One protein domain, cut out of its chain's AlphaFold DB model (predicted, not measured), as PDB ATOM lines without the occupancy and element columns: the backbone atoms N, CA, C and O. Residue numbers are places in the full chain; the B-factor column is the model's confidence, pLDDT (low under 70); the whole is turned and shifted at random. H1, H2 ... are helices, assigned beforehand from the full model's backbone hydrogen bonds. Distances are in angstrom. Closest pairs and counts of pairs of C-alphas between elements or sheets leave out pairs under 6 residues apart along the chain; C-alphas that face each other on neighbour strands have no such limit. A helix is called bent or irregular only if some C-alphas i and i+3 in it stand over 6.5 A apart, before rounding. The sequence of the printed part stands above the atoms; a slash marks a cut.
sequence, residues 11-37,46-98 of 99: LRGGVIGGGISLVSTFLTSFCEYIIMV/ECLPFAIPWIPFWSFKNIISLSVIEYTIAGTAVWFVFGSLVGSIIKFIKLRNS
ATOM      1  N   LEU A  11     545.117 745.195 432.800       93.19
ATOM      2  CA  LEU A  11     543.702 745.417 432.508       93.19
ATOM      3  C   LEU A  11     543.247 744.587 431.305       93.19
ATOM      4  O   LEU A  11     542.168 744.011 431.340       93.19
ATOM      5  N   ARG A  12     544.082 744.464 430.264       93.31
ATOM      6  CA  ARG A  12     543.770 743.584 429.124       93.31
ATOM      7  C   ARG A  12     543.645 742.133 429.560       93.31
ATOM      8  O   ARG A  12     542.688 741.477 429.183       93.31
ATOM      9  N   GLY A  13     544.600 741.654 430.355       92.69
ATOM     10  CA  GLY A  13     544.576 740.299 430.890       92.69
ATOM     11  C   GLY A  13     543.321 740.043 431.721       92.69
ATOM     12  O   GLY A  13     542.671 739.021 431.525       92.69
ATOM     13  N   GLY A  14     542.930 740.996 432.573       93.88
ATOM     14  CA  GLY A  14     541.710 740.884 433.369       93.88
ATOM     15  C   GLY A  14     540.442 740.865 432.523       93.88
ATOM     16  O   GLY A  14     539.605 739.988 432.702       93.88
ATOM     17  N   VAL A  15     540.321 741.765 431.540       94.62
ATOM     18  CA  VAL A  15     539.174 741.787 430.613       94.62
ATOM     19  C   VAL A  15     539.071 740.481 429.818       94.62
ATOM     20  O   VAL A  15     537.971 739.965 429.652       94.62
ATOM     21  N   ILE A  16     540.196 739.916 429.366       93.69
ATOM     22  CA  ILE A  16     540.214 738.612 428.688       93.69
ATOM     23  C   ILE A  16     539.766 737.503 429.651       93.69
ATOM     24  O   ILE A  16     538.873 736.736 429.310       93.69
ATOM     25  N   GLY A  17     540.351 737.428 430.851       92.56
ATOM     26  CA  GLY A  17     540.034 736.388 431.835       92.56
ATOM     27  C   GLY A  17     538.575 736.425 432.289       92.56
ATOM     28  O   GLY A  17     537.870 735.421 432.201       92.56
ATOM     29  N   GLY A  18     538.086 737.597 432.698       92.25
ATOM     30  CA  GLY A  18     536.683 737.791 433.065       92.25
ATOM     31  C   GLY A  18     535.732 737.544 431.889       92.25
ATOM     32  O   GLY A  18     534.691 736.914 432.059       92.25
ATOM     33  N   GLY A  19     536.112 737.962 430.678       92.50
ATOM     34  CA  GLY A  19     535.339 737.705 429.463       92.50
ATOM     35  C   GLY A  19     535.181 736.213 429.163       92.50
ATOM     36  O   GLY A  19     534.068 735.769 428.894       92.50
ATOM     37  N   ILE A  20     536.259 735.428 429.272       91.06
ATOM     38  CA  ILE A  20     536.211 733.967 429.107       91.06
ATOM     39  C   ILE A  20     535.260 733.349 430.135       91.06
ATOM     40  O   ILE A  20     534.399 732.563 429.759       91.06
ATOM     41  N   SER A  21     535.358 733.748 431.406       90.44
ATOM     42  CA  SER A  21     534.472 733.263 432.473       90.44
ATOM     43  C   SER A  21     532.992 733.533 432.170       90.44
ATOM     44  O   SER A  21     532.156 732.632 432.277       90.44
ATOM     45  N   LEU A  22     532.658 734.751 431.735       90.50
ATOM     46  CA  LEU A  22     531.293 735.130 431.359       90.50
ATOM     47  C   LEU A  22     530.766 734.299 430.185       90.50
ATOM     48  O   LEU A  22     529.681 733.724 430.272       90.50
ATOM     49  N   VAL A  23     531.547 734.204 429.107       91.19
ATOM     50  CA  VAL A  23     531.172 733.450 427.903       91.19
ATOM     51  C   VAL A  23     530.999 731.966 428.224       91.19
ATOM     52  O   VAL A  23     530.013 731.361 427.815       91.19
ATOM     53  N   SER A  24     531.905 731.394 429.013       87.88
ATOM     54  CA  SER A  24     531.821 730.012 429.482       87.88
ATOM     55  C   SER A  24     530.567 729.743 430.302       87.88
ATOM     56  O   SER A  24     529.917 728.724 430.092       87.88
ATOM     57  N   THR A  25     530.187 730.656 431.197       85.19
ATOM     58  CA  THR A  25     528.950 730.518 431.985       85.19
ATOM     59  C   THR A  25     527.735 730.482 431.077       85.19
ATOM     60  O   THR A  25     526.921 729.571 431.166       85.19
ATOM     61  N   PHE A  26     527.658 731.443 430.158       86.69
ATOM     62  CA  PHE A  26     526.558 731.546 429.212       86.69
ATOM     63  C   PHE A  26     526.441 730.275 428.361       86.69
ATOM     64  O   PHE A  26     525.376 729.672 428.299       86.69
ATOM     65  N   LEU A  27     527.549 729.810 427.778       87.50
ATOM     66  CA  LEU A  27     527.581 728.574 426.989       87.50
ATOM     67  C   LEU A  27     527.199 727.342 427.814       87.50
ATOM     68  O   LEU A  27     526.493 726.473 427.310       87.50
ATOM     69  N   THR A  28     527.620 727.277 429.078       83.69
ATOM     70  CA  THR A  28     527.274 726.172 429.982       83.69
ATOM     71  C   THR A  28     525.773 726.152 430.268       83.69
ATOM     72  O   THR A  28     525.148 725.109 430.109       83.69
ATOM     73  N   SER A  29     525.165 727.299 430.588       80.38
ATOM     74  CA  SER A  29     523.718 727.394 430.822       80.38
ATOM     75  C   SER A  29     522.897 727.051 429.576       80.38
ATOM     76  O   SER A  29     521.878 726.373 429.673       80.38
ATOM     77  N   PHE A  30     523.347 727.477 428.391       83.56
ATOM     78  CA  PHE A  30     522.713 727.086 427.128       83.56
ATOM     79  C   PHE A  30     522.842 725.584 426.860       83.56
ATOM     80  O   PHE A  30     521.885 724.959 426.411       83.56
ATOM     81  N   CYS A  31     524.004 725.003 427.153       81.56
ATOM     82  CA  CYS A  31     524.256 723.577 426.997       81.56
ATOM     83  C   CYS A  31     523.337 722.741 427.901       81.56
ATOM     84  O   CYS A  31     522.664 721.838 427.412       81.56
ATOM     85  N   GLU A  32     523.221 723.096 429.184       75.00
ATOM     86  CA  GLU A  32     522.292 722.440 430.117       75.00
ATOM     87  C   GLU A  32     520.833 722.548 429.662       75.00
ATOM     88  O   GLU A  32     520.090 721.572 429.739       75.00
ATOM     89  N   TYR A  33     520.427 723.715 429.152       74.44
ATOM     90  CA  TYR A  33     519.067 723.929 428.659       74.44
ATOM     91  C   TYR A  33     518.734 723.055 427.442       74.44
ATOM     92  O   TYR A  33     517.631 722.525 427.344       74.44
ATOM     93  N   ILE A  34     519.678 722.898 426.509       74.88
ATOM     94  CA  ILE A  34     519.471 722.137 425.268       74.88
ATOM     95  C   ILE A  34     519.540 720.627 425.519       74.88
ATOM     96  O   ILE A  34     518.786 719.869 424.913       74.88
ATOM     97  N   ILE A  35     520.446 720.191 426.394       69.69
ATOM     98  CA  ILE A  35     520.783 718.774 426.589       69.69
ATOM     99  C   ILE A  35     519.971 718.154 427.729       69.69
ATOM    100  O   ILE A  35     520.151 716.978 428.002       69.69
ATOM    101  N   MET A  36     519.067 718.901 428.381       59.97
ATOM    102  CA  MET A  36     518.232 718.445 429.504       59.97
ATOM    103  C   MET A  36     517.750 716.989 429.327       59.97
ATOM    104  O   MET A  36     516.759 716.711 428.650       59.97
ATOM    105  N   VAL A  37     518.474 716.045 429.939       58.50
ATOM    106  CA  VAL A  37     518.132 714.623 429.902       58.50
ATOM    107  C   VAL A  37     517.164 714.381 431.057       58.50
ATOM    108  O   VAL A  37     517.544 714.592 432.214       58.50
ATOM    109  N   GLU A  46     529.019 716.518 427.804       72.44
ATOM    110  CA  GLU A  46     528.975 717.413 426.652       72.44
ATOM    111  C   GLU A  46     529.155 718.895 427.037       72.44
ATOM    112  O   GLU A  46     529.680 719.677 426.246       72.44
ATOM    113  N   CYS A  47     528.815 719.280 428.274       78.25
ATOM    114  CA  CYS A  47     528.939 720.654 428.775       78.25
ATOM    115  C   CYS A  47     530.251 720.920 429.538       78.25
ATOM    116  O   CYS A  47     530.588 722.076 429.809       78.25
ATOM    117  N   LEU A  48     531.029 719.873 429.849       77.81
ATOM    118  CA  LEU A  48     532.313 719.971 430.562       77.81
ATOM    119  C   LEU A  48     533.310 720.970 429.947       77.81
ATOM    120  O   LEU A  48     533.922 721.712 430.717       77.81
ATOM    121  N   PRO A  49     533.486 721.052 428.610       82.00
ATOM    122  CA  PRO A  49     534.429 721.996 428.008       82.00
ATOM    123  C   PRO A  49     534.108 723.460 428.331       82.00
ATOM    124  O   PRO A  49     535.012 724.282 428.479       82.00
ATOM    125  N   PHE A  50     532.826 723.792 428.479       82.88
ATOM    126  CA  PHE A  50     532.390 725.148 428.810       82.88
ATOM    127  C   PHE A  50     532.486 725.428 430.309       82.88
ATOM    128  O   PHE A  50     532.749 726.564 430.701       82.88
ATOM    129  N   ALA A  51     532.390 724.386 431.135       79.69
ATOM    130  CA  ALA A  51     532.519 724.475 432.581       79.69
ATOM    131  C   ALA A  51     533.972 724.601 433.077       79.69
ATOM    132  O   ALA A  51     534.170 724.826 434.268       79.69
ATOM    133  N   ILE A  52     534.996 724.502 432.214       82.50
ATOM    134  CA  ILE A  52     536.422 724.509 432.613       82.50
ATOM    135  C   ILE A  52     536.797 725.661 433.560       82.50
ATOM    136  O   ILE A  52     537.430 725.386 434.583       82.50
ATOM    137  N   PRO A  53     536.403 726.927 433.308       82.56
ATOM    138  CA  PRO A  53     536.722 728.020 434.228       82.56
ATOM    139  C   PRO A  53     536.110 727.835 435.623       82.56
ATOM    140  O   PRO A  53     536.584 728.414 436.597       82.56
ATOM    141  N   TRP A  54     535.071 727.016 435.728       78.56
ATOM    142  CA  TRP A  54     534.276 726.812 436.928       78.56
ATOM    143  C   TRP A  54     534.690 725.581 437.741       78.56
ATOM    144  O   TRP A  54     534.451 725.554 438.947       78.56
ATOM    145  N   ILE A  55     535.376 724.611 437.124       81.88
ATOM    146  CA  ILE A  55     535.836 723.365 437.769       81.88
ATOM    147  C   ILE A  55     536.590 723.609 439.090       81.88
ATOM    148  O   ILE A  55     536.285 722.928 440.071       81.88
ATOM    149  N   PRO A  56     537.531 724.575 439.194       82.25
ATOM    150  CA  PRO A  56     538.255 724.800 440.447       82.25
ATOM    151  C   PRO A  56     537.342 725.178 441.622       82.25
ATOM    152  O   PRO A  56     537.665 724.894 442.775       82.25
ATOM    153  N   PHE A  57     536.187 725.791 441.347       80.50
ATOM    154  CA  PHE A  57     535.253 726.242 442.378       80.50
ATOM    155  C   PHE A  57     534.352 725.123 442.909       80.50
ATOM    156  O   PHE A  57     533.812 725.253 444.006       80.50
ATOM    157  N   TRP A  58     534.247 723.990 442.206       79.12
ATOM    158  CA  TRP A  58     533.426 722.849 442.633       79.12
ATOM    159  C   TRP A  58     533.942 722.171 443.905       79.12
ATOM    160  O   TRP A  58     533.199 721.482 444.598       79.12
ATOM    161  N   SER A  59     535.212 722.389 444.251       81.50
ATOM    162  CA  SER A  59     535.776 721.884 445.508       81.50
ATOM    163  C   SER A  59     535.287 722.665 446.736       81.50
ATOM    164  O   SER A  59     535.424 722.195 447.865       81.50
ATOM    165  N   PHE A  60     534.692 723.848 446.545       82.06
ATOM    166  CA  PHE A  60     534.264 724.726 447.629       82.06
ATOM    167  C   PHE A  60     532.739 724.703 447.771       82.06
ATOM    168  O   PHE A  60     532.022 725.423 447.079       82.06
ATOM    169  N   LYS A  61     532.231 723.914 448.729       77.12
ATOM    170  CA  LYS A  61     530.782 723.774 448.991       77.12
ATOM    171  C   LYS A  61     530.062 725.110 449.192       77.12
ATOM    172  O   LYS A  61     528.960 725.281 448.688       77.12
ATOM    173  N   ASN A  62     530.715 726.058 449.866       80.25
ATOM    174  CA  ASN A  62     530.161 727.391 450.111       80.25
ATOM    175  C   ASN A  62     529.947 728.195 448.829       80.25
ATOM    176  O   ASN A  62     529.132 729.104 448.846       80.25
ATOM    177  N   ILE A  63     530.692 727.900 447.757       75.25
ATOM    178  CA  ILE A  63     530.597 728.616 446.481       75.25
ATOM    179  C   ILE A  63     529.469 728.025 445.625       75.25
ATOM    180  O   ILE A  63     528.731 728.759 444.979       75.25
ATOM    181  N   ILE A  64     529.280 726.704 445.673       71.69
ATOM    182  CA  ILE A  64     528.231 725.997 444.920       71.69
ATOM    183  C   ILE A  64     526.824 726.328 445.448       71.69
ATOM    184  O   ILE A  64     525.852 726.247 444.705       71.69
ATOM    185  N   SER A  65     526.701 726.717 446.721       77.25
ATOM    186  CA  SER A  65     525.422 727.114 447.321       77.25
ATOM    187  C   SER A  65     524.948 728.523 446.944       77.25
ATOM    188  O   SER A  65     523.855 728.905 447.358       77.25
ATOM    189  N   LEU A  66     525.749 729.316 446.222       80.38
ATOM    190  CA  LEU A  66     525.331 730.651 445.788       80.38
ATOM    191  C   LEU A  66     524.293 730.573 444.669       80.38
ATOM    192  O   LEU A  66     524.226 729.607 443.908       80.38
ATOM    193  N   SER A  67     523.512 731.645 444.529       85.25
ATOM    194  CA  SER A  67     522.677 731.814 443.343       85.25
ATOM    195  C   SER A  67     523.542 731.867 442.078       85.25
ATOM    196  O   SER A  67     524.693 732.304 442.110       85.25
ATOM    197  N   VAL A  68     522.975 731.481 440.931       78.88
ATOM    198  CA  VAL A  68     523.685 731.483 439.637       78.88
ATOM    199  C   VAL A  68     524.317 732.849 439.339       78.88
ATOM    200  O   VAL A  68     525.440 732.920 438.844       78.88
ATOM    201  N   ILE A  69     523.628 733.942 439.681       83.75
ATOM    202  CA  ILE A  69     524.115 735.309 439.460       83.75
ATOM    203  C   ILE A  69     525.346 735.587 440.325       83.75
ATOM    204  O   ILE A  69     526.375 736.022 439.810       83.75
ATOM    205  N   GLU A  70     525.271 735.320 441.628       85.50
ATOM    206  CA  GLU A  70     526.392 735.573 442.534       85.50
ATOM    207  C   GLU A  70     527.581 734.659 442.230       85.50
ATOM    208  O   GLU A  70     528.725 735.113 442.247       85.50
ATOM    209  N   TYR A  71     527.312 733.400 441.876       82.31
ATOM    210  CA  TYR A  71     528.312 732.452 441.401       82.31
ATOM    211  C   TYR A  71     529.037 733.003 440.166       82.31
ATOM    212  O   TYR A  71     530.267 733.086 440.150       82.31
ATOM    213  N   THR A  72     528.279 733.497 439.179       84.62
ATOM    214  CA  THR A  72     528.814 734.114 437.955       84.62
ATOM    215  C   THR A  72     529.688 735.328 438.267       84.62
ATOM    216  O   THR A  72     530.783 735.468 437.717       84.62
ATOM    217  N   ILE A  73     529.233 736.207 439.165       88.69
ATOM    218  CA  ILE A  73     529.978 737.403 439.575       88.69
ATOM    219  C   ILE A  73     531.286 737.002 440.256       88.69
ATOM    220  O   ILE A  73     532.346 737.513 439.887       88.69
ATOM    221  N   ALA A  74     531.231 736.068 441.207       87.94
ATOM    222  CA  ALA A  74     532.395 735.616 441.954       87.94
ATOM    223  C   ALA A  74     533.454 735.001 441.032       87.94
ATOM    224  O   ALA A  74     534.611 735.424 441.061       87.94
ATOM    225  N   GLY A  75     533.079 734.064 440.156       87.06
ATOM    226  CA  GLY A  75     534.057 733.462 439.247       87.06
ATOM    227  C   GLY A  75     534.573 734.441 438.200       87.06
ATOM    228  O   GLY A  75     535.772 734.449 437.930       87.06
ATOM    229  N   THR A  76     533.730 735.347 437.691       90.50
ATOM    230  CA  THR A  76     534.185 736.404 436.773       90.50
ATOM    231  C   THR A  76     535.192 737.329 437.451       90.50
ATOM    232  O   THR A  76     536.204 737.673 436.842       90.50
ATOM    233  N   ALA A  77     534.973 737.691 438.717       91.81
ATOM    234  CA  ALA A  77     535.913 738.494 439.494       91.81
ATOM    235  C   ALA A  77     537.236 737.753 439.731       91.81
ATOM    236  O   ALA A  77     538.309 738.323 439.528       91.81
ATOM    237  N   VAL A  78     537.186 736.470 440.096       91.50
ATOM    238  CA  VAL A  78     538.393 735.659 440.305       91.50
ATOM    239  C   VAL A  78     539.184 735.513 439.004       91.50
ATOM    240  O   VAL A  78     540.387 735.772 438.985       91.50
ATOM    241  N   TRP A  79     538.525 735.182 437.893       93.75
ATOM    242  CA  TRP A  79     539.175 735.073 436.586       93.75
ATOM    243  C   TRP A  79     539.678 736.404 436.047       93.75
ATOM    244  O   TRP A  79     540.720 736.437 435.391       93.75
ATOM    245  N   PHE A  80     538.996 737.506 436.361       95.25
ATOM    246  CA  PHE A  80     539.513 738.838 436.094       95.25
ATOM    247  C   PHE A  80     540.835 739.044 436.835       95.25
ATOM    248  O   PHE A  80     541.825 739.388 436.201       95.25
ATOM    249  N   VAL A  81     540.902 738.756 438.140       95.06
ATOM    250  CA  VAL A  81     542.136 738.897 438.932       95.06
ATOM    251  C   VAL A  81     543.254 737.993 438.402       95.06
ATOM    252  O   VAL A  81     544.375 738.468 438.203       95.06
ATOM    253  N   PHE A  82     542.965 736.724 438.101       94.25
ATOM    254  CA  PHE A  82     543.946 735.801 437.521       94.25
ATOM    255  C   PHE A  82     544.460 736.280 436.163       94.25
ATOM    256  O   PHE A  82     545.671 736.386 435.963       94.25
ATOM    257  N   GLY A  83     543.560 736.628 435.242       95.00
ATOM    258  CA  GLY A  83     543.932 737.162 433.935       95.00
ATOM    259  C   GLY A  83     544.756 738.440 434.067       95.00
ATOM    260  O   GLY A  83     545.739 738.649 433.355       95.00
ATOM    261  N   SER A  84     544.416 739.270 435.044       95.75
ATOM    262  CA  SER A  84     545.147 740.470 435.397       95.75
ATOM    263  C   SER A  84     546.584 740.192 435.843       95.75
ATOM    264  O   SER A  84     547.515 740.822 435.333       95.75
ATOM    265  N   LEU A  85     546.791 739.225 436.739       96.50
ATOM    266  CA  LEU A  85     548.122 738.789 437.170       96.50
ATOM    267  C   LEU A  85     548.947 738.265 435.990       96.50
ATOM    268  O   LEU A  85     550.087 738.693 435.803       96.50
ATOM    269  N   VAL A  86     548.354 737.420 435.142       95.62
ATOM    270  CA  VAL A  86     548.999 736.912 433.920       95.62
ATOM    271  C   VAL A  86     549.402 738.065 432.998       95.62
ATOM    272  O   VAL A  86     550.539 738.121 432.527       95.62
ATOM    273  N   GLY A  87     548.519 739.047 432.799       93.88
ATOM    274  CA  GLY A  87     548.818 740.256 432.031       93.88
ATOM    275  C   GLY A  87     550.008 741.043 432.594       93.88
ATOM    276  O   GLY A  87     550.889 741.468 431.840       93.88
ATOM    277  N   SER A  88     550.081 741.208 433.916       94.56
ATOM    278  CA  SER A  88     551.223 741.844 434.587       94.56
ATOM    279  C   SER A  88     552.529 741.079 434.375       94.56
ATOM    280  O   SER A  88     553.548 741.695 434.053       94.56
ATOM    281  N   ILE A  89     552.502 739.749 434.492       94.88
ATOM    282  CA  ILE A  89     553.670 738.883 434.275       94.88
ATOM    283  C   ILE A  89     554.167 739.009 432.832       94.88
ATOM    284  O   ILE A  89     555.361 739.206 432.608       94.88
ATOM    285  N   ILE A  90     553.263 738.993 431.848       93.75
ATOM    286  CA  ILE A  90     553.615 739.176 430.430       93.75
ATOM    287  C   ILE A  90     554.332 740.515 430.214       93.75
ATOM    288  O   ILE A  90     555.347 740.573 429.516       93.75
ATOM    289  N   LYS A  91     553.845 741.598 430.836       93.56
ATOM    290  CA  LYS A  91     554.516 742.906 430.775       93.56
ATOM    291  C   LYS A  91     555.919 742.842 431.378       93.56
ATOM    292  O   LYS A  91     556.845 743.394 430.790       93.56
ATOM    293  N   PHE A  92     556.074 742.178 432.522       93.12
ATOM    294  CA  PHE A  92     557.364 742.030 433.193       93.12
ATOM    295  C   PHE A  92     558.376 741.262 432.331       93.12
ATOM    296  O   PHE A  92     559.490 741.739 432.127       93.12
ATOM    297  N   ILE A  93     557.968 740.134 431.740       93.50
ATOM    298  CA  ILE A  93     558.805 739.343 430.822       93.50
ATOM    299  C   ILE A  93     559.217 740.183 429.608       93.50
ATOM    300  O   ILE A  93     560.388 740.205 429.233       93.50
ATOM    301  N   LYS A  94     558.278 740.929 429.018       90.69
ATOM    302  CA  LYS A  94     558.560 741.772 427.850       90.69
ATOM    303  C   LYS A  94     559.555 742.894 428.158       90.69
ATOM    304  O   LYS A  94     560.388 743.208 427.316       90.69
ATOM    305  N   LEU A  95     559.484 743.484 429.351       92.00
ATOM    306  CA  LEU A  95     560.452 744.489 429.803       92.00
ATOM    307  C   LEU A  95     561.829 743.877 430.075       92.00
ATOM    308  O   LEU A  95     562.835 744.525 429.808       92.00
ATOM    309  N   ARG A  96     561.874 742.637 430.579       92.25
ATOM    310  CA  ARG A  96     563.124 741.910 430.824       92.25
ATOM    311  C   ARG A  96     563.854 741.559 429.529       92.25
ATOM    312  O   ARG A  96     565.056 741.739 429.479       92.25
ATOM    313  N   ASN A  97     563.131 741.110 428.503       87.62
ATOM    314  CA  ASN A  97     563.704 740.694 427.214       87.62
ATOM    315  C   ASN A  97     564.026 741.863 426.265       87.62
ATOM    316  O   ASN A  97     564.559 741.640 425.185       87.62
ATOM    317  N   SER A  98     563.627 743.089 426.614       78.69
ATOM    318  CA  SER A  98     563.921 744.297 425.831       78.69
ATOM    319  C   SER A  98     565.146 745.062 426.348       78.69
ATOM    320  O   SER A  98     565.484 746.094 425.770       78.69
TER     321      SER A  98
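This is residues 11 to 37 and 46 to 98 of the 99 residues of an uncharacterized protein of Candidatus Nomurabacteria bacterium RIFCSPHIGHO2_01_FULL_42_15 (UniProt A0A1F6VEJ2). Two long helices, H1 and H4, run side by side at a slant, opposite ways; H2 crosses both, and short H3 leads back into H4. Residues 91 to 98 stick out at one end. You have 80 printed residues with four named helices, H1 to H4 in order: all helix, loose, radius of gyration of the C-alphas 15.0 A, spans 55 by 25 by 18 A.

Start with H1, residues 11 to 35; it touches H4, residues 68 to 96, closest at C-alphas Gly 14 and Ser 84, 4.0 A, at 37 degrees, only just steep. The hub H2, residues 48 to 59, is irregular, with C-alphas 50 and 53 7.5 A apart. Its residues 50 to 54 touch H1 about perpendicular, 75 degrees, closest C-alphas Phe 50 and Ser 24, 4.9 A. Its residues 53 to 57 touch H4, closest C-alphas Trp 54 and Gly 75, 7.0 A. H3, residues 61 to 64, touches H2 only at the corner, and only just, with 3 pairs of C-alphas within 8 A. Each O i to N i+4 pair is within hydrogen-bond range in H1 and H4, but 2 of 8 in H2, beside 5 of 9 O i to N i+3.

Find C-alpha 11 at (543.702, 745.417, 432.508); H1 runs 35.6 A. H4 runs 41.7 A to C-alpha 96 at (563.124, 741.910, 430.824).

Residues 38 to 45 are cut out, leaving 11.7 A between C-alphas 37 and 46. The links H2 to H3 and H3 to H4 are tight. Residues 35 to 37 have pLDDT under 70.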